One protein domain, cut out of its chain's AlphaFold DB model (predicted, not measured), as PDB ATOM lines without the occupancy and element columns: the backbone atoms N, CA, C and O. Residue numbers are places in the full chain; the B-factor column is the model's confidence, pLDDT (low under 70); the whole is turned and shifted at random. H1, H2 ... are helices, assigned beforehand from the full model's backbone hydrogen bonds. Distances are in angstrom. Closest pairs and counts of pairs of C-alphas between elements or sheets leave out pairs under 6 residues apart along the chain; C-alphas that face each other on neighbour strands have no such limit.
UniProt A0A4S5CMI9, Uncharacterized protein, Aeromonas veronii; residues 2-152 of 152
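Overview. This is residues 2 to 152 of the 152 residues of an uncharacterized protein of Aeromonas veronii (UniProt A0A4S5CMI9). One very long helix, H2, makes the long axis; at its far end the chain folds back into H3, so that H2 and H3 make a narrow V, and H4 returns side by side with H3. H5 packs on residues 47 to 61 of H2, while residues 17 to 43 of H2 stick out as a bare arm with little H1 at a corner beyond. The printed part has 151 residues with five named helices, H1 to H5 in order, and no named strand: all helix. It is extended, with a radius of gyration of the C-alphas of 25.5 A and spans of 84 by 44 by 23 A.

Arrangement. H1, residues 2 to 9, is close to but not clearly touching H2, residues 13 to 65, about perpendicular at 76 degrees; the closest C-alphas, of Ile 8 and Gln 16, are 7.8 A apart. H2 touches H3, residues 69 to 100, with residues 56 to 64 alone, closest at the C-alphas of Met 63 and Lys 71, 5.3 A; this hairpin has a shallow tilt of 33 degrees, only just short of steep, opposite ways. H3 and H4, residues 104 to 125, form a hairpin at 4 degrees, opposite ways, and touch; the closest C-alphas, of Gly 96 and Gly 110, are 3.8 A apart. H5, residues 134 to 150, touches H2 at a steep tilt of 40 degrees, opposite ways, closest at the C-alphas of Lys 51 and Leu 145, 6.2 A. H4 and H5 are apart. Every O i to N i+4 pair is within hydrogen-bond range in H1, H2 and H5, against 24 of 28 in H3 and 17 of 18 in H4.

Along the chain. H1 begins at C-alpha 2, (220.186, 194.903, 170.947). H2 measures 76.6 A, H3 45.8 A with a kink of 30 degrees near residue 80, and H4 32.6 A. H5 ends at C-alpha 150, (171.798, 194.166, 136.069).

Size, cuts and confidence. The C-alphas farthest apart, of Pro 12 and Gly 68, are 84.3 A apart. The printed part has no cut and no long link. pLDDT is under 70 at residues 2, 42, 45, 151 and 152.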
ATOM      1  N   ASN A   2     219.983 193.929 169.868       67.94
ATOM      2  CA  ASN A   2     220.186 194.903 170.947       67.94
ATOM      3  C   ASN A   2     220.976 196.145 170.500       67.94
ATOM      4  O   ASN A   2     220.549 197.252 170.797       67.94
ATOM      5  N   ASP A   3     222.032 195.992 169.695       80.94
ATOM      6  CA  ASP A   3     222.855 197.134 169.251       80.94
ATOM      7  C   ASP A   3     222.099 198.117 168.347       80.94
ATOM      8  O   ASP A   3     222.279 199.329 168.440       80.94
ATOM      9  N   LEU A   4     221.184 197.603 167.520       77.44
ATOM     10  CA  LEU A   4     220.346 198.415 166.638       77.44
ATOM     11  C   LEU A   4     219.334 199.246 167.446       77.44
ATOM     12  O   LEU A   4     219.123 200.422 167.168       77.44
ATOM     13  N   ILE A   5     218.739 198.643 168.480       78.44
ATOM     14  CA  ILE A   5     217.800 199.319 169.383       78.44
ATOM     15  C   ILE A   5     218.524 200.411 170.179       78.44
ATOM     16  O   ILE A   5     217.988 201.507 170.340       78.44
ATOM     17  N   THR A   6     219.745 200.143 170.643       84.12
ATOM     18  CA  THR A   6     220.566 201.123 171.366       84.12
ATOM     19  C   THR A   6     220.977 202.288 170.464       84.12
ATOM     20  O   THR A   6     220.874 203.441 170.880       84.12
ATOM     21  N   ALA A   7     221.350 202.015 169.209       81.44
ATOM     22  CA  ALA A   7     221.681 203.047 168.226       81.44
ATOM     23  C   ALA A   7     220.481 203.947 167.878       81.44
ATOM     24  O   ALA A   7     220.623 205.165 167.820       81.44
ATOM     25  N   ILE A   8     219.283 203.370 167.717       74.25
ATOM     26  CA  ILE A   8     218.046 204.132 167.463       74.25
ATOM     27  C   ILE A   8     217.668 204.982 168.684       74.25
ATOM     28  O   ILE A   8     217.260 206.134 168.534       74.25
ATOM     29  N   LYS A   9     217.846 204.451 169.902       79.44
ATOM     30  CA  LYS A   9     217.599 205.182 171.157       79.44
ATOM     31  C   LYS A   9     218.558 206.354 171.385       79.44
ATOM     32  O   LYS A   9     218.192 207.279 172.102       79.44
ATOM     33  N   ALA A  10     219.736 206.337 170.764       86.50
ATOM     34  CA  ALA A  10     220.709 207.426 170.836       86.50
ATOM     35  C   ALA A  10     220.394 208.602 169.890       86.50
ATOM     36  O   ALA A  10     221.065 209.631 169.948       86.50
ATOM     37  N   TRP A  11     219.394 208.476 169.008       86.81
ATOM     38  CA  TRP A  11     218.999 209.567 168.117       86.81
ATOM     39  C   TRP A  11     218.332 210.732 168.859       86.81
ATOM     40  O   TRP A  11     217.704 210.527 169.898       86.81
ATOM     41  N   PRO A  12     218.414 211.963 168.317       89.19
ATOM     42  CA  PRO A  12     217.725 213.113 168.885       89.19
ATOM     43  C   PRO A  12     216.224 212.849 169.043       89.19
ATOM     44  O   PRO A  12     215.579 212.313 168.139       89.19
ATOM     45  N   ILE A  13     215.657 213.294 170.166       84.38
ATOM     46  CA  ILE A  13     214.246 213.073 170.535       84.38
ATOM     47  C   ILE A  13     213.288 213.538 169.423       84.38
ATOM     48  O   ILE A  13     212.291 212.880 169.144       84.38
ATOM     49  N   ILE A  14     213.625 214.627 168.725       84.62
ATOM     50  CA  ILE A  14     212.842 215.163 167.598       84.62
ATOM     51  C   ILE A  14     212.787 214.165 166.428       84.62
ATOM     52  O   ILE A  14     211.730 213.955 165.836       84.62
ATOM     53  N   VAL A  15     213.910 213.509 166.118       82.81
ATOM     54  CA  VAL A  15     214.015 212.525 165.028       82.81
ATOM     55  C   VAL A  15     213.268 211.242 165.395       82.81
ATOM     56  O   VAL A  15     212.557 210.688 164.559       82.81
ATOM     57  N   GLN A  16     213.353 210.802 166.654       83.44
ATOM     58  CA  GLN A  16     212.567 209.671 167.161       83.44
ATOM     59  C   GLN A  16     211.059 209.953 167.119       83.44
ATOM     60  O   GLN A  16     210.289 209.089 166.702       83.44
ATOM     61  N   GLY A  17     210.641 211.168 167.489       84.12
ATOM     62  CA  GLY A  17     209.249 211.609 167.396       84.12
ATOM     63  C   GLY A  17     208.734 211.605 165.956       84.12
ATOM     64  O   GLY A  17     207.689 211.019 165.682       84.12
ATOM     65  N   ALA A  18     209.508 212.169 165.022       90.31
ATOM     66  CA  ALA A  18     209.165 212.193 163.601       90.31
ATOM     67  C   ALA A  18     209.061 210.780 162.998       90.31
ATOM     68  O   ALA A  18     208.106 210.483 162.273       90.31
ATOM     69  N   LEU A  19     209.990 209.880 163.341       86.25
ATOM     70  CA  LEU A  19     209.955 208.475 162.921       86.25
ATOM     71  C   LEU A  19     208.754 207.727 163.498       86.25
ATOM     72  O   LEU A  19     208.100 206.984 162.769       86.25
ATOM     73  N   GLY A  20     208.430 207.951 164.773       86.25
ATOM     74  CA  GLY A  20     207.246 207.382 165.412       86.25
ATOM     75  C   GLY A  20     205.956 207.827 164.722       86.25
ATOM     76  O   GLY A  20     205.129 206.989 164.363       86.25
ATOM     77  N   SER A  21     205.815 209.128 164.446       90.56
ATOM     78  CA  SER A  21     204.657 209.658 163.715       90.56
ATOM     79  C   SER A  21     204.596 209.177 162.264       90.56
ATOM     80  O   SER A  21     203.510 208.883 161.768       90.56
ATOM     81  N   GLY A  22     205.744 209.039 161.593       92.81
ATOM     82  CA  GLY A  22     205.823 208.529 160.225       92.81
ATOM     83  C   GLY A  22     205.434 207.054 160.135       92.81
ATOM     84  O   GLY A  22     204.663 206.673 159.255       92.81
ATOM     85  N   LEU A  23     205.896 206.232 161.082       89.12
ATOM     86  CA  LEU A  23     205.516 204.823 161.182       89.12
ATOM     87  C   LEU A  23     204.025 204.673 161.498       89.12
ATOM     88  O   LEU A  23     203.337 203.874 160.867       89.12
ATOM     89  N   PHE A  24     203.513 205.466 162.439       91.19
ATOM     90  CA  PHE A  24     202.093 205.480 162.772       91.19
ATOM     91  C   PHE A  24     201.234 205.871 161.564       91.19
ATOM     92  O   PHE A  24     200.264 205.183 161.245       91.19
ATOM     93  N   TRP A  25     201.624 206.921 160.838       95.00
ATOM     94  CA  TRP A  25     200.956 207.324 159.604       95.00
ATOM     95  C   TRP A  25     200.991 206.214 158.546       95.00
ATOM     96  O   TRP A  25     199.968 205.917 157.933       95.00
ATOM     97  N   LEU A  26     202.128 205.535 158.377       91.44
ATOM     98  CA  LEU A  26     202.264 204.420 157.440       91.44
ATOM     99  C   LEU A  26     201.353 203.238 157.807       91.44
ATOM    100  O   LEU A  26     200.710 202.660 156.929       91.44
ATOM    101  N   ILE A  27     201.242 202.915 159.098       91.56
ATOM    102  CA  ILE A  27     200.305 201.905 159.608       91.56
ATOM    103  C   ILE A  27     198.855 202.317 159.315       91.56
ATOM    104  O   ILE A  27     198.084 201.492 158.825       91.56
ATOM    105  N   LEU A  28     198.487 203.583 159.543       91.44
ATOM    106  CA  LEU A  28     197.148 204.091 159.225       91.44
ATOM    107  C   LEU A  28     196.836 203.998 157.727       91.44
ATOM    108  O   LEU A  28     195.759 203.533 157.359       91.44
ATOM    109  N   VAL A  29     197.774 204.378 156.855       91.50
ATOM    110  CA  VAL A  29     197.600 204.281 155.396       91.50
ATOM    111  C   VAL A  29     197.436 202.822 154.957       91.50
ATOM    112  O   VAL A  29     196.602 202.524 154.097       91.50
ATOM    113  N   LEU A  30     198.189 201.890 155.553       88.00
ATOM    114  CA  LEU A  30     198.035 200.457 155.290       88.00
ATOM    115  C   LEU A  30     196.668 199.937 155.749       88.00
ATOM    116  O   LEU A  30     195.979 199.285 154.965       88.00
ATOM    117  N   LEU A  31     196.251 200.266 156.973       86.31
ATOM    118  CA  LEU A  31     194.935 199.907 157.511       86.31
ATOM    119  C   LEU A  31     193.798 200.453 156.645       86.31
ATOM    120  O   LEU A  31     192.866 199.715 156.344       86.31
ATOM    121  N   GLN A  32     193.890 201.703 156.184       88.69
ATOM    122  CA  GLN A  32     192.899 202.300 155.284       88.69
ATOM    123  C   GLN A  32     192.826 201.558 153.948       88.69
ATOM    124  O   GLN A  32     191.736 201.210 153.496       88.69
ATOM    125  N   LYS A  33     193.970 201.251 153.325       86.12
ATOM    126  CA  LYS A  33     193.997 200.492 152.063       86.12
ATOM    127  C   LYS A  33     193.419 199.086 152.222       86.12
ATOM    128  O   LYS A  33     192.700 198.621 151.340       86.12
ATOM    129  N   ILE A  34     193.732 198.414 153.329       83.69
ATOM    130  CA  ILE A  34     193.182 197.095 153.655       83.69
ATOM    131  C   ILE A  34     191.673 197.204 153.884       83.69
ATOM    132  O   ILE A  34     190.919 196.443 153.286       83.69
ATOM    133  N   SER A  35     191.227 198.181 154.675       79.12
ATOM    134  CA  SER A  35     189.814 198.417 154.965       79.12
ATOM    135  C   SER A  35     189.013 198.662 153.689       79.12
ATOM    136  O   SER A  35     188.032 197.964 153.466       79.12
ATOM    137  N   LEU A  36     189.473 199.539 152.793       78.12
ATOM    138  CA  LEU A  36     188.785 199.813 151.526       78.12
ATOM    139  C   LEU A  36     188.679 198.569 150.632       78.12
ATOM    140  O   LEU A  36     187.627 198.318 150.044       78.12
ATOM    141  N   LYS A  37     189.740 197.750 150.563       79.31
ATOM    142  CA  LYS A  37     189.702 196.475 149.830       79.31
ATOM    143  C   LYS A  37     188.717 195.485 150.452       79.31
ATOM    144  O   LYS A  37     187.970 194.839 149.720       79.31
ATOM    145  N   ILE A  38     188.704 195.376 151.780       75.00
ATOM    146  CA  ILE A  38     187.783 194.504 152.514       75.00
ATOM    147  C   ILE A  38     186.339 194.957 152.295       75.00
ATOM    148  O   ILE A  38     185.499 194.126 151.972       75.00
ATOM    149  N   THR A  39     186.045 196.253 152.405       72.50
ATOM    150  CA  THR A  39     184.691 196.789 152.220       72.50
ATOM    151  C   THR A  39     184.181 196.560 150.798       72.50
ATOM    152  O   THR A  39     183.047 196.113 150.623       72.50
ATOM    153  N   GLY A  40     185.022 196.781 149.781       71.31
ATOM    154  CA  GLY A  40     184.676 196.489 148.389       71.31
ATOM    155  C   GLY A  40     184.358 195.006 148.168       71.31
ATOM    156  O   GLY A  40     183.301 194.671 147.636       71.31
ATOM    157  N   TYR A  41     185.222 194.114 148.658       71.12
ATOM    158  CA  TYR A  41     185.018 192.665 148.567       71.12
ATOM    159  C   TYR A  41     183.770 192.192 149.329       71.12
ATOM    160  O   TYR A  41     182.977 191.416 148.798       71.12
ATOM    161  N   LEU A  42     183.554 192.705 150.544       66.25
ATOM    162  CA  LEU A  42     182.368 192.413 151.349       66.25
ATOM    163  C   LEU A  42     181.091 192.842 150.631       66.25
ATOM    164  O   LEU A  42     180.136 192.076 150.614       66.25
ATOM    165  N   SER A  43     181.072 194.016 149.995       71.75
ATOM    166  CA  SER A  43     179.886 194.492 149.271       71.75
ATOM    167  C   SER A  43     179.473 193.542 148.139       71.75
ATOM    168  O   SER A  43     178.294 193.223 147.993       71.75
ATOM    169  N   HIS A  44     180.446 193.007 147.398       73.44
ATOM    170  CA  HIS A  44     180.194 192.008 146.365       73.44
ATOM    171  C   HIS A  44     179.724 190.677 146.965       73.44
ATOM    172  O   HIS A  44     178.801 190.053 146.444       73.44
ATOM    173  N   LEU A  45     180.328 190.235 148.073       69.69
ATOM    174  CA  LEU A  45     179.880 189.032 148.776       69.69
ATOM    175  C   LEU A  45     178.445 189.166 149.298       69.69
ATOM    176  O   LEU A  45     177.686 188.205 149.208       69.69
ATOM    177  N   PHE A  46     178.060 190.340 149.805       74.00
ATOM    178  CA  PHE A  46     176.699 190.599 150.264       74.00
ATOM    179  C   PHE A  46     175.698 190.540 149.111       74.00
ATOM    180  O   PHE A  46     174.694 189.846 149.247       74.00
ATOM    181  N   LYS A  47     176.001 191.156 147.959       79.06
ATOM    182  CA  LYS A  47     175.151 191.060 146.757       79.06
ATOM    183  C   LYS A  47     174.965 189.614 146.291       79.06
ATOM    184  O   LYS A  47     173.853 189.198 145.982       79.06
ATOM    185  N   GLU A  48     176.036 188.822 146.260       82.25
ATOM    186  CA  GLU A  48     175.954 187.408 145.865       82.25
ATOM    187  C   GLU A  48     175.199 186.553 146.895       82.25
ATOM    188  O   GLU A  48     174.448 185.645 146.524       82.25
ATOM    189  N   SER A  49     175.339 186.864 148.188       78.75
ATOM    190  CA  SER A  49     174.542 186.236 149.248       78.75
ATOM    191  C   SER A  49     173.059 186.567 149.092       78.75
ATOM    192  O   SER A  49     172.237 185.652 149.095       78.75
ATOM    193  N   GLU A  50     172.724 187.841 148.864       85.38
ATOM    194  CA  GLU A  50     171.352 188.321 148.655       85.38
ATOM    195  C   GLU A  50     170.710 187.628 147.443       85.38
ATOM    196  O   GLU A  50     169.625 187.058 147.554       85.38
ATOM    197  N   LYS A  51     171.416 187.540 146.306       87.75
ATOM    198  CA  LYS A  51     170.955 186.775 145.130       87.75
ATOM    199  C   LYS A  51     170.684 185.309 145.460       87.75
ATOM    200  O   LYS A  51     169.687 184.727 145.019       87.75
ATOM    201  N   SER A  52     171.591 184.673 146.199       85.50
ATOM    202  CA  SER A  52     171.448 183.270 146.586       85.50
ATOM    203  C   SER A  52     170.235 183.055 147.494       85.50
ATOM    204  O   SER A  52     169.498 182.079 147.301       85.50
ATOM    205  N   GLU A  53     170.001 183.959 148.444       87.06
ATOM    206  CA  GLU A  53     168.851 183.945 149.350       87.06
ATOM    207  C   GLU A  53     167.537 184.128 148.588       87.06
ATOM    208  O   GLU A  53     166.676 183.252 148.681       87.06
ATOM    209  N   ILE A  54     167.435 185.149 147.729       89.25
ATOM    210  CA  ILE A  54     166.245 185.406 146.899       89.25
ATOM    211  C   ILE A  54     165.908 184.193 146.027       89.25
ATOM    212  O   ILE A  54     164.765 183.743 145.983       89.25
ATOM    213  N   ARG A  55     166.909 183.588 145.372       89.94
ATOM    214  CA  ARG A  55     166.697 182.363 144.578       89.94
ATOM    215  C   ARG A  55     166.221 181.188 145.435       89.94
ATOM    216  O   ARG A  55     165.462 180.354 144.953       89.94
ATOM    217  N   THR A  56     166.685 181.086 146.681       90.25
ATOM    218  CA  THR A  56     166.237 180.029 147.601       90.25
ATOM    219  C   THR A  56     164.783 180.260 147.998       90.25
ATOM    220  O   THR A  56     164.007 179.312 148.019       90.25
ATOM    221  N   GLU A  57     164.400 181.510 148.255       89.94
ATOM    222  CA  GLU A  57     163.023 181.894 148.566       89.94
ATOM    223  C   GLU A  57     162.075 181.611 147.390       89.94
ATOM    224  O   GLU A  57     161.052 180.955 147.577       89.94
ATOM    225  N   LEU A  58     162.464 181.972 146.162       90.31
ATOM    226  CA  LEU A  58     161.701 181.659 144.948       90.31
ATOM    227  C   LEU A  58     161.495 180.151 144.758       90.31
ATOM    228  O   LEU A  58     160.380 179.711 144.496       90.31
ATOM    229  N   LEU A  59     162.545 179.341 144.937       90.19
ATOM    230  CA  LEU A  59     162.427 177.881 144.846       90.19
ATOM    231  C   LEU A  59     161.464 177.313 145.892       90.19
ATOM    232  O   LEU A  59     160.738 176.366 145.602       90.19
ATOM    233  N   LYS A  60     161.444 177.887 147.097       89.88
ATOM    234  CA  LYS A  60     160.507 177.477 148.142       89.88
ATOM    235  C   LYS A  60     159.058 177.814 147.780       89.88
ATOM    236  O   LYS A  60     158.200 176.963 147.990       89.88
ATOM    237  N   ILE A  61     158.802 178.996 147.211       89.62
ATOM    238  CA  ILE A  61     157.467 179.393 146.726       89.62
ATOM    239  C   ILE A  61     156.999 178.436 145.616       89.62
ATOM    240  O   ILE A  61     155.919 177.852 145.710       89.62
ATOM    241  N   LEU A  62     157.853 178.176 144.623       88.44
ATOM    242  CA  LEU A  62     157.548 177.234 143.538       88.44
ATOM    243  C   LEU A  62     157.289 175.815 144.064       88.44
ATOM    244  O   LEU A  62     156.385 175.130 143.597       88.44
ATOM    245  N   MET A  63     158.033 175.376 145.084       88.44
ATOM    246  CA  MET A  63     157.813 174.084 145.735       88.44
ATOM    247  C   MET A  63     156.481 174.018 146.502       88.44
ATOM    248  O   MET A  63     155.911 172.931 146.618       88.44
ATOM    249  N   THR A  64     155.997 175.135 147.059       87.12
ATOM    250  CA  THR A  64     154.684 175.187 147.724       87.12
ATOM    251  C   THR A  64     153.518 175.176 146.739       87.12
ATOM    252  O   THR A  64     152.490 174.589 147.057       87.12
ATOM    253  N   GLU A  65     153.691 175.765 145.552       87.25
ATOM    254  CA  GLU A  65     152.693 175.765 144.472       87.25
ATOM    255  C   GLU A  65     152.647 174.421 143.718       87.25
ATOM    256  O   GLU A  65     151.587 173.994 143.264       87.25
ATOM    257  N   ALA A  66     153.785 173.728 143.604       87.69
ATOM    258  CA  ALA A  66     153.908 172.489 142.842       87.69
ATOM    259  C   ALA A  66     153.246 171.270 143.516       87.69
ATOM    260  O   ALA A  66     153.382 171.027 144.720       87.69
ATOM    261  N   ALA A  67     152.619 170.416 142.700       85.44
ATOM    262  CA  ALA A  67     152.020 169.151 143.122       85.44
ATOM    263  C   ALA A  67     152.742 167.933 142.512       85.44
ATOM    264  O   ALA A  67     153.290 167.980 141.412       85.44
ATOM    265  N   GLY A  68     152.737 166.807 143.231       86.88
ATOM    266  CA  GLY A  68     153.263 165.533 142.727       86.88
ATOM    267  C   GLY A  68     154.764 165.555 142.408       86.88
ATOM    268  O   GLY A  68     155.583 165.923 143.249       86.88
ATOM    269  N   ILE A  69     155.125 165.117 141.198       84.31
ATOM    270  CA  ILE A  69     156.520 164.936 140.757       84.31
ATOM    271  C   ILE A  69     157.250 166.279 140.618       84.31
ATOM    272  O   ILE A  69     158.440 166.367 140.916       84.31
ATOM    273  N   GLU A  70     156.549 167.353 140.252       85.50
ATOM    274  CA  GLU A  70     157.151 168.686 140.119       85.50
ATOM    275  C   GLU A  70     157.721 169.195 141.446       85.50
ATOM    276  O   GLU A  70     158.778 169.823 141.480       85.50
ATOM    277  N   LYS A  71     157.093 168.830 142.567       86.56
ATOM    278  CA  LYS A  71     157.591 169.168 143.901       86.56
ATOM    279  C   LYS A  71     158.974 168.571 144.175       86.56
ATOM    280  O   LYS A  71     159.801 169.214 144.821       86.56
ATOM    281  N   LEU A  72     159.250 167.365 143.668       85.50
ATOM    282  CA  LEU A  72     160.566 166.728 143.790       85.50
ATOM    283  C   LEU A  72     161.624 167.455 142.949       85.50
ATOM    284  O   LEU A  72     162.756 167.614 143.410       85.50
ATOM    285  N   ASN A  73     161.241 167.965 141.773       89.38
ATOM    286  CA  ASN A  73     162.134 168.742 140.910       89.38
ATOM    287  C   ASN A  73     162.604 170.040 141.588       89.38
ATOM    288  O   ASN A  73     163.758 170.425 141.417       89.38
ATOM    289  N   TYR A  74     161.757 170.678 142.405       89.00
ATOM    290  CA  TYR A  74     162.138 171.856 143.201       89.00
ATOM    291  C   TYR A  74     162.823 171.507 144.532       89.00
ATOM    292  O   TYR A  74     163.658 172.272 145.016       89.00
ATOM    293  N   ALA A  75     162.545 170.337 145.111       87.75
ATOM    294  CA  ALA A  75     163.202 169.885 146.338       87.75
ATOM    295  C   ALA A  75     164.694 169.563 146.125       87.75
ATOM    296  O   ALA A  75     165.528 169.909 146.965       87.75
ATOM    297  N   ALA A  76     165.051 168.941 144.997       90.38
ATOM    298  CA  ALA A  76     166.432 168.580 144.671       90.38
ATOM    299  C   ALA A  76     167.427 169.768 144.721       90.38
ATOM    300  O   ALA A  76     168.441 169.661 145.420       90.38
ATOM    301  N   PRO A  77     167.174 170.924 144.069       91.31
ATOM    302  CA  PRO A  77     168.075 172.073 144.146       91.31
ATOM    303  C   PRO A  77     168.125 172.706 145.543       91.31
ATOM    304  O   PRO A  77     169.182 173.208 145.932       91.31
ATOM    305  N   ILE A  78     167.040 172.660 146.327       91.31
ATOM    306  CA  ILE A  78     167.038 173.131 147.724       91.31
ATOM    307  C   ILE A  78     167.953 172.248 148.583       91.31
ATOM    308  O   ILE A  78     168.791 172.766 149.323       91.31
ATOM    309  N   LEU A  79     167.859 170.922 148.440       92.19
ATOM    310  CA  LEU A  79     168.731 169.972 149.139       92.19
ATOM    311  C   LEU A  79     170.200 170.152 148.737       92.19
ATOM    312  O   LEU A  79     171.073 170.216 149.602       92.19
ATOM    313  N   TYR A  80     170.480 170.314 147.439       93.00
ATOM    314  CA  TYR A  80     171.832 170.598 146.953       93.00
ATOM    315  C   TYR A  80     172.394 171.901 147.543       93.00
ATOM    316  O   TYR A  80     173.560 171.967 147.941       93.00
ATOM    317  N   ARG A  81     171.568 172.948 147.650       91.19
ATOM    318  CA  ARG A  81     171.962 174.215 148.279       91.19
ATOM    319  C   ARG A  81     172.211 174.068 149.775       91.19
ATOM    320  O   ARG A  81     173.171 174.657 150.263       91.19
ATOM    321  N   MET A  82     171.408 173.272 150.480       94.31
ATOM    322  CA  MET A  82     171.575 172.988 151.910       94.31
ATOM    323  C   MET A  82     172.845 172.176 152.204       94.31
ATOM    324  O   MET A  82     173.495 172.395 153.227       94.31
ATOM    325  N   ALA A  83     173.267 171.308 151.282       94.94
ATOM    326  CA  ALA A  83     174.474 170.504 151.451       94.94
ATOM    327  C   ALA A  83     175.740 171.360 151.643       94.94
ATOM    328  O   ALA A  83     176.633 170.984 152.397       94.94
ATOM    329  N   ARG A  84     175.827 172.540 151.011       92.69
ATOM    330  CA  ARG A  84     176.999 173.431 151.123       92.69
ATOM    331  C   ARG A  84     177.249 173.941 152.554       92.69
ATOM    332  O   ARG A  84     178.349 173.710 153.057       92.69
ATOM    333  N   PRO A  85     176.305 174.634 153.224       93.56
ATOM    334  CA  PRO A  85     176.481 175.032 154.618       93.56
ATOM    335  C   PRO A  85     176.590 173.816 155.543       93.56
ATOM    336  O   PRO A  85     177.408 173.839 156.453       93.56
ATOM    337  N   PHE A  86     175.884 172.718 155.266       97.00
ATOM    338  CA  PHE A  86     176.017 171.492 156.055       97.00
ATOM    339  C   PHE A  86     177.449 170.923 156.039       97.00
ATOM    340  O   PHE A  86     178.026 170.653 157.092       97.00
ATOM    341  N   LEU A  87     178.080 170.829 154.863       96.69
ATOM    342  CA  LEU A  87     179.480 170.409 154.741       96.69
ATOM    343  C   LEU A  87     180.434 171.376 155.451       96.69
ATOM    344  O   LEU A  87     181.368 170.935 156.117       96.69
ATOM    345  N   ARG A  88     180.188 172.692 155.372       95.56
ATOM    346  CA  ARG A  88     180.968 173.681 156.135       95.56
ATOM    347  C   ARG A  88     180.826 173.460 157.637       95.56
ATOM    348  O   ARG A  88     181.831 173.522 158.334       95.56
ATOM    349  N   ALA A  89     179.628 173.156 158.132       97.00
ATOM    350  CA  ALA A  89     179.422 172.860 159.543       97.00
ATOM    351  C   ALA A  89     180.232 171.645 160.008       97.00
ATOM    352  O   ALA A  89     180.837 171.693 161.081       97.00
ATOM    353  N   ILE A  90     180.280 170.586 159.192       97.62
ATOM    354  CA  ILE A  90     181.097 169.395 159.457       97.62
ATOM    355  C   ILE A  90     182.582 169.762 159.472       97.62
ATOM    356  O   ILE A  90     183.291 169.374 160.395       97.62
ATOM    357  N   LEU A  91     183.058 170.545 158.501       96.75
ATOM    358  CA  LEU A  91     184.455 170.989 158.469       96.75
ATOM    359  C   LEU A  91     184.822 171.808 159.711       96.75
ATOM    360  O   LEU A  91     185.854 171.553 160.321       96.75
ATOM    361  N   TRP A  92     183.968 172.751 160.116       97.12
ATOM    362  CA  TRP A  92     184.169 173.548 161.328       97.12
ATOM    363  C   TRP A  92     184.195 172.689 162.593       97.12
ATOM    364  O   TRP A  92     185.027 172.919 163.469       97.12
ATOM    365  N   LEU A  93     183.343 171.666 162.660       96.88
ATOM    366  CA  LEU A  93     183.339 170.706 163.758       96.88
ATOM    367  C   LEU A  93     184.641 169.899 163.802       96.88
ATOM    368  O   LEU A  93     185.279 169.825 164.847       96.88
ATOM    369  N   VAL A  94     185.063 169.331 162.668       97.25
ATOM    370  CA  VAL A  94     186.291 168.523 162.563       97.25
ATOM    371  C   VAL A  94     187.529 169.361 162.890       97.25
ATOM    372  O   VAL A  94     188.378 168.921 163.663       97.25
ATOM    373  N   LEU A  95     187.616 170.586 162.364       94.31
ATOM    374  CA  LEU A  95     188.706 171.514 162.676       94.31
ATOM    375  C   LEU A  95     188.695 171.925 164.150       94.31
ATOM    376  O   LEU A  95     189.753 171.957 164.775       94.31
ATOM    377  N   GLY A  96     187.517 172.192 164.718       96.06
ATOM    378  CA  GLY A  96     187.351 172.490 166.139       96.06
ATOM    379  C   GLY A  96     187.859 171.364 167.032       96.06
ATOM    380  O   GLY A  96     188.614 171.615 167.966       96.06
ATOM    381  N   LEU A  97     187.506 170.119 166.709       95.31
ATOM    382  CA  LEU A  97     187.971 168.935 167.432       95.31
ATOM    383  C   LEU A  97     189.487 168.742 167.299       95.31
ATOM    384  O   LEU A  97     190.164 168.485 168.293       95.31
ATOM    385  N   PHE A  98     190.030 168.899 166.090       96.62
ATOM    386  CA  PHE A  98     191.453 168.697 165.831       96.62
ATOM    387  C   PHE A  98     192.315 169.772 166.505       96.62
ATOM    388  O   PHE A  98     193.208 169.456 167.286       96.62
ATOM    389  N   VAL A  99     192.024 171.053 166.266       94.75
ATOM    390  CA  VAL A  99     192.814 172.176 166.802       94.75
ATOM    391  C   VAL A  99     192.539 172.400 168.290       94.75
ATOM    392  O   VAL A  99     193.445 172.780 169.032       94.75
ATOM    393  N   GLY A 100     191.321 172.103 168.753       93.81
ATOM    394  CA  GLY A 100     190.941 172.172 170.165       93.81
ATOM    395  C   GLY A 100     191.780 171.268 171.069       93.81
ATOM    396  O   GLY A 100     191.956 171.593 172.242       93.81
ATOM    397  N   SER A 101     192.352 170.188 170.521       94.06
ATOM    398  CA  SER A 101     193.291 169.316 171.241       94.06
ATOM    399  C   SER A 101     194.636 169.987 171.553       94.06
ATOM    400  O   SER A 101     195.295 169.613 172.519       94.06
ATOM    401  N   ILE A 102     195.027 170.996 170.765       95.81
ATOM    402  CA  ILE A 102     196.273 171.754 170.933       95.81
ATOM    403  C   ILE A 102     196.003 173.010 171.765       95.81
ATOM    404  O   ILE A 102     196.745 173.333 172.689       95.81
ATOM    405  N   ILE A 103     194.934 173.734 171.425       94.44
ATOM    406  CA  ILE A 103     194.561 175.000 172.053       94.44
ATOM    407  C   ILE A 103     193.042 175.013 172.253       94.44
ATOM    408  O   ILE A 103     192.273 175.191 171.305       94.44
ATOM    409  N   SER A 104     192.598 174.904 173.507       94.25
ATOM    410  CA  SER A 104     191.181 174.726 173.854       94.25
ATOM    411  C   SER A 104     190.256 175.835 173.338       94.25
ATOM    412  O   SER A 104     189.104 175.558 173.002       94.25
ATOM    413  N   ILE A 105     190.741 177.080 173.207       94.81
ATOM    414  CA  ILE A 105     189.915 178.198 172.721       94.81
ATOM    415  C   ILE A 105     189.429 177.984 171.279       94.81
ATOM    416  O   ILE A 105     188.307 178.355 170.945       94.81
ATOM    417  N   PHE A 106     190.220 177.309 170.439       92.31
ATOM    418  CA  PHE A 106     189.830 177.026 169.057       92.31
ATOM    419  C   PHE A 106     188.762 175.939 168.958       92.31
ATOM    420  O   PHE A 106     187.986 175.955 168.006       92.31
ATOM    421  N   GLY A 107     188.655 175.055 169.956       94.25
ATOM    422  CA  GLY A 107     187.546 174.106 170.045       94.25
ATOM    423  C   GLY A 107     186.201 174.827 170.149       94.25
ATOM    424  O   GLY A 107     185.293 174.556 169.367       94.25
ATOM    425  N   ILE A 108     186.107 175.821 171.041       96.31
ATOM    426  CA  ILE A 108     184.898 176.646 171.224       96.31
ATOM    427  C   ILE A 108     184.534 177.374 169.926       96.31
ATOM    428  O   ILE A 108     183.383 177.324 169.493       96.31
ATOM    429  N   ILE A 109     185.516 178.006 169.276       95.44
ATOM    430  CA  ILE A 109     185.311 178.707 167.999       95.44
ATOM    431  C   ILE A 109     184.822 177.719 166.922       95.44
ATOM    432  O   ILE A 109     183.887 178.022 166.183       95.44
ATOM    433  N   GLY A 110     185.403 176.516 166.884       95.44
ATOM    434  CA  GLY A 110     184.986 175.401 166.035       95.44
ATOM    435  C   GLY A 110     183.509 175.037 166.188       95.44
ATOM    436  O   GLY A 110     182.763 174.995 165.207       95.44
ATOM    437  N   TYR A 111     183.068 174.829 167.432       96.38
ATOM    438  CA  TYR A 111     181.678 174.493 167.745       96.38
ATOM    439  C   TYR A 111     180.706 175.616 167.385       96.38
ATOM    440  O   TYR A 111     179.679 175.347 166.762       96.38
ATOM    441  N   ILE A 112     181.035 176.869 167.716       97.44
ATOM    442  CA  ILE A 112     180.201 178.029 167.362       97.44
ATOM    443  C   ILE A 112     180.055 178.129 165.839       97.44
ATOM    444  O   ILE A 112     178.941 178.281 165.337       97.44
ATOM    445  N   GLY A 113     181.159 177.985 165.099       95.00
ATOM    446  CA  GLY A 113     181.139 177.975 163.638       95.00
ATOM    447  C   GLY A 113     180.267 176.849 163.078       95.00
ATOM    448  O   GLY A 113     179.458 177.079 162.181       95.00
ATOM    449  N   SER A 114     180.366 175.644 163.644       97.56
ATOM    450  CA  SER A 114     179.539 174.506 163.233       97.56
ATOM    451  C   SER A 114     178.043 174.769 163.440       97.56
ATOM    452  O   SER A 114     177.257 174.607 162.506       97.56
ATOM    453  N   ILE A 115     177.654 175.260 164.622       97.25
ATOM    454  CA  ILE A 115     176.260 175.609 164.936       97.25
ATOM    455  C   ILE A 115     175.743 176.682 163.975       97.25
ATOM    456  O   ILE A 115     174.650 176.536 163.430       97.25
ATOM    457  N   TYR A 116     176.532 177.727 163.715       96.88
ATOM    458  CA  TYR A 116     176.169 178.783 162.772       96.88
ATOM    459  C   TYR A 116     175.825 178.220 161.384       96.88
ATOM    460  O   TYR A 116     174.768 178.522 160.825       96.88
ATOM    461  N   TYR A 117     176.676 177.348 160.841       96.19
ATOM    462  CA  TYR A 117     176.434 176.755 159.526       96.19
ATOM    463  C   TYR A 117     175.296 175.725 159.524       96.19
ATOM    464  O   TYR A 117     174.592 175.615 158.519       96.19
ATOM    465  N   LEU A 118     175.052 175.016 160.630       96.38
ATOM    466  CA  LEU A 118     173.869 174.157 160.776       96.38
ATOM    467  C   LEU A 118     172.576 174.973 160.766       96.38
ATOM    468  O   LEU A 118     171.623 174.595 160.088       96.38
ATOM    469  N   LEU A 119     172.545 176.112 161.459       95.12
ATOM    470  CA  LEU A 119     171.405 177.029 161.427       95.12
ATOM    471  C   LEU A 119     171.197 177.607 160.024       95.12
ATOM    472  O   LEU A 119     170.063 177.691 159.554       95.12
ATOM    473  N   GLN A 120     172.280 177.936 159.317       91.62
ATOM    474  CA  GLN A 120     172.200 178.368 157.923       91.62
ATOM    475  C   GLN A 120     171.632 177.260 157.020       91.62
ATOM    476  O   GLN A 120     170.750 177.526 156.207       91.62
ATOM    477  N   ALA A 121     172.084 176.014 157.186       93.62
ATOM    478  CA  ALA A 121     171.556 174.856 156.465       93.62
ATOM    479  C   ALA A 121     170.062 174.638 156.755       93.62
ATOM    480  O   ALA A 121     169.276 174.443 155.828       93.62
ATOM    481  N   LEU A 122     169.658 174.753 158.023       93.31
ATOM    482  CA  LEU A 122     168.264 174.665 158.449       93.31
ATOM    483  C   LEU A 122     167.408 175.762 157.811       93.31
ATOM    484  O   LEU A 122     166.301 175.488 157.357       93.31
ATOM    485  N   ASN A 123     167.923 176.989 157.721       90.12
ATOM    486  CA  ASN A 123     167.206 178.082 157.072       90.12
ATOM    487  C   ASN A 123     166.971 177.816 155.575       90.12
ATOM    488  O   ASN A 123     165.950 178.224 155.029       90.12
ATOM    489  N   VAL A 124     167.855 177.081 154.897       90.88
ATOM    490  CA  VAL A 124     167.646 176.706 153.487       90.88
ATOM    491  C   VAL A 124     166.478 175.728 153.329       90.88
ATOM    492  O   VAL A 124     165.709 175.867 152.383       90.88
ATOM    493  N   VAL A 125     166.299 174.781 154.253       91.75
ATOM    494  CA  VAL A 125     165.223 173.766 154.191       91.75
ATOM    495  C   VAL A 125     163.970 174.126 154.986       91.75
ATOM    496  O   VAL A 125     162.984 173.393 154.941       91.75
ATOM    497  N   SER A 126     163.985 175.240 155.718       88.19
ATOM    498  CA  SER A 126     162.839 175.684 156.505       88.19
ATOM    499  C   SER A 126     161.616 175.878 155.610       88.19
ATOM    500  O   SER A 126     161.711 176.445 154.513       88.19
ATOM    501  N   ALA A 127     160.464 175.399 156.090       80.75
ATOM    502  CA  ALA A 127     159.196 175.571 155.401       80.75
ATOM    503  C   ALA A 127     158.946 177.058 155.137       80.75
ATOM    504  O   ALA A 127     159.162 177.899 156.015       80.75
ATOM    505  N   TYR A 128     158.489 177.366 153.927       81.25
ATOM    506  CA  TYR A 128     158.104 178.722 153.580       81.25
ATOM    507  C   TYR A 128     156.870 179.117 154.388       81.25
ATOM    508  O   TYR A 128     155.847 178.436 154.343       81.25
ATOM    509  N   LYS A 129     156.994 180.183 155.178       76.50
ATOM    510  CA  LYS A 129     155.919 180.722 156.011       76.50
ATOM    511  C   LYS A 129     155.678 182.162 155.588       76.50
ATOM    512  O   LYS A 129     156.327 183.071 156.097       76.50
ATOM    513  N   TYR A 130     154.771 182.348 154.640       79.38
ATOM    514  CA  TYR A 130     154.302 183.662 154.224       79.38
ATOM    515  C   TYR A 130     152.781 183.670 154.285       79.38
ATOM    516  O   TYR A 130     152.136 182.786 153.729       79.38
ATOM    517  N   ASN A 131     152.229 184.644 155.003       75.38
ATOM    518  CA  ASN A 131     150.791 184.750 155.265       75.38
ATOM    519  C   ASN A 131     150.080 185.724 154.305       75.38
ATOM    520  O   ASN A 131     148.919 186.046 154.534       75.38
ATOM    521  N   GLY A 132     150.776 186.238 153.284       82.19
ATOM    522  CA  GLY A 132     150.224 187.154 152.280       82.19
ATOM    523  C   GLY A 132     150.063 186.504 150.905       82.19
ATOM    524  O   GLY A 132     150.170 185.286 150.768       82.19
ATOM    525  N   ASP A 133     149.861 187.333 149.878       86.19
ATOM    526  CA  ASP A 133     149.757 186.884 148.486       86.19
ATOM    527  C   ASP A 133     151.112 186.388 147.941       86.19
ATOM    528  O   ASP A 133     152.096 187.135 147.855       86.19
ATOM    529  N   LEU A 134     151.169 185.100 147.597       84.69
ATOM    530  CA  LEU A 134     152.366 184.443 147.076       84.69
ATOM    531  C   LEU A 134     152.798 185.018 145.724       84.69
ATOM    532  O   LEU A 134     154.001 185.144 145.486       84.69
ATOM    533  N   GLU A 135     151.851 185.420 144.878       86.69
ATOM    534  CA  GLU A 135     152.148 185.938 143.539       86.69
ATOM    535  C   GLU A 135     152.745 187.350 143.606       86.69
ATOM    536  O   GLU A 135     153.736 187.644 142.929       86.69
ATOM    537  N   GLU A 136     152.243 188.201 144.508       88.25
ATOM    538  CA  GLU A 136     152.844 189.512 144.783       88.25
ATOM    539  C   GLU A 136     154.298 189.358 145.254       88.25
ATOM    540  O   GLU A 136     155.215 190.012 144.745       88.25
ATOM    541  N   ARG A 137     154.539 188.428 146.187       88.06
ATOM    542  CA  ARG A 137     155.877 188.185 146.735       88.06
ATOM    543  C   ARG A 137     156.834 187.618 145.688       88.06
ATOM    544  O   ARG A 137     157.983 188.053 145.613       88.06
ATOM    545  N   LYS A 138     156.372 186.684 144.860       89.94
ATOM    546  CA  LYS A 138     157.127 186.097 143.745       89.94
ATOM    547  C   LYS A 138     157.517 187.147 142.707       89.94
ATOM    548  O   LYS A 138     158.671 187.165 142.270       89.94
ATOM    549  N   SER A 139     156.598 188.053 142.366       89.81
ATOM    550  CA  SER A 139     156.862 189.180 141.467       89.81
ATOM    551  C   SER A 139     157.910 190.131 142.054       89.81
ATOM    552  O   SER A 139     158.915 190.424 141.401       89.81
ATOM    553  N   ALA A 140     157.758 190.520 143.325       90.00
ATOM    554  CA  ALA A 140     158.703 191.396 144.016       90.00
ATOM    555  C   ALA A 140     160.120 190.797 144.089       90.00
ATOM    556  O   ALA A 140     161.104 191.473 143.786       90.00
ATOM    557  N   LEU A 141     160.234 189.512 144.442       91.06
ATOM    558  CA  LEU A 141     161.513 188.799 144.494       91.06
ATOM    559  C   LEU A 141     162.156 188.661 143.110       91.06
ATOM    560  O   LEU A 141     163.369 188.818 142.982       91.06
ATOM    561  N   SER A 142     161.361 188.403 142.070       90.44
ATOM    562  CA  SER A 142     161.858 188.304 140.693       90.44
ATOM    563  C   SER A 142     162.362 189.653 140.174       90.44
ATOM    564  O   SER A 142     163.431 189.714 139.567       90.44
ATOM    565  N   ALA A 143     161.645 190.744 140.467       91.69
ATOM    566  CA  ALA A 143     162.081 192.099 140.140       91.69
ATOM    567  C   ALA A 143     163.396 192.452 140.853       91.69
ATOM    568  O   ALA A 143     164.336 192.933 140.221       91.69
ATOM    569  N   ARG A 144     163.497 192.131 142.149       89.19
ATOM    570  CA  ARG A 144     164.708 192.375 142.940       89.19
ATOM    571  C   ARG A 144     165.900 191.551 142.457       89.19
ATOM    572  O   ARG A 144     167.018 192.057 142.409       89.19
ATOM    573  N   LEU A 145     165.676 190.292 142.077       90.12
ATOM    574  CA  LEU A 145     166.725 189.445 141.512       90.12
ATOM    575  C   LEU A 145     167.268 190.038 140.210       90.12
ATOM    576  O   LEU A 145     168.481 190.098 140.034       90.12
ATOM    577  N   LYS A 146     166.376 190.518 139.336       90.75
ATOM    578  CA  LYS A 146     166.747 191.156 138.072       90.75
ATOM    579  C   LYS A 146     167.560 192.435 138.296       90.75
ATOM    580  O   LYS A 146     168.609 192.599 137.686       90.75
ATOM    581  N   GLU A 147     167.147 193.279 139.241       90.19
ATOM    582  CA  GLU A 147     167.901 194.477 139.641       90.19
ATOM    583  C   GLU A 147     169.323 194.126 140.119       90.19
ATOM    584  O   GLU A 147     170.291 194.808 139.785       90.19
ATOM    585  N   LEU A 148     169.477 193.045 140.889       86.94
ATOM    586  CA  LEU A 148     170.787 192.586 141.356       86.94
ATOM    587  C   LEU A 148     171.639 191.964 140.242       86.94
ATOM    588  O   LEU A 148     172.865 191.963 140.357       86.94
ATOM    589  N   GLU A 149     171.029 191.395 139.203       85.81
ATOM    590  CA  GLU A 149     171.727 190.835 138.037       85.81
ATOM    591  C   GLU A 149     172.187 191.920 137.054       85.81
ATOM    592  O   GLU A 149     173.254 191.771 136.471       85.81
ATOM    593  N   GLU A 150     171.446 193.024 136.929       84.81
ATOM    594  CA  GLU A 150     171.798 194.166 136.069       84.81
ATOM    595  C   GLU A 150     172.847 195.110 136.701       84.81
ATOM    596  O   GLU A 150     173.547 195.821 135.985       84.81
ATOM    597  N   ASN A 151     172.986 195.112 138.035       66.25
ATOM    598  CA  ASN A 151     173.916 195.970 138.794       66.25
ATOM    599  C   ASN A 151     175.253 195.288 139.182       66.25
ATOM    600  O   ASN A 151     175.873 195.656 140.199       66.25
ATOM    601  N   VAL A 152     175.671 194.272 138.421       56.75
ATOM    602  CA  VAL A 152     176.971 193.578 138.520       56.75
ATOM    603  C   VAL A 152     177.703 193.694 137.196       56.75
ATOM    604  O   VAL A 152     178.910 194.012 137.255       56.75
TER     605      VAL A 152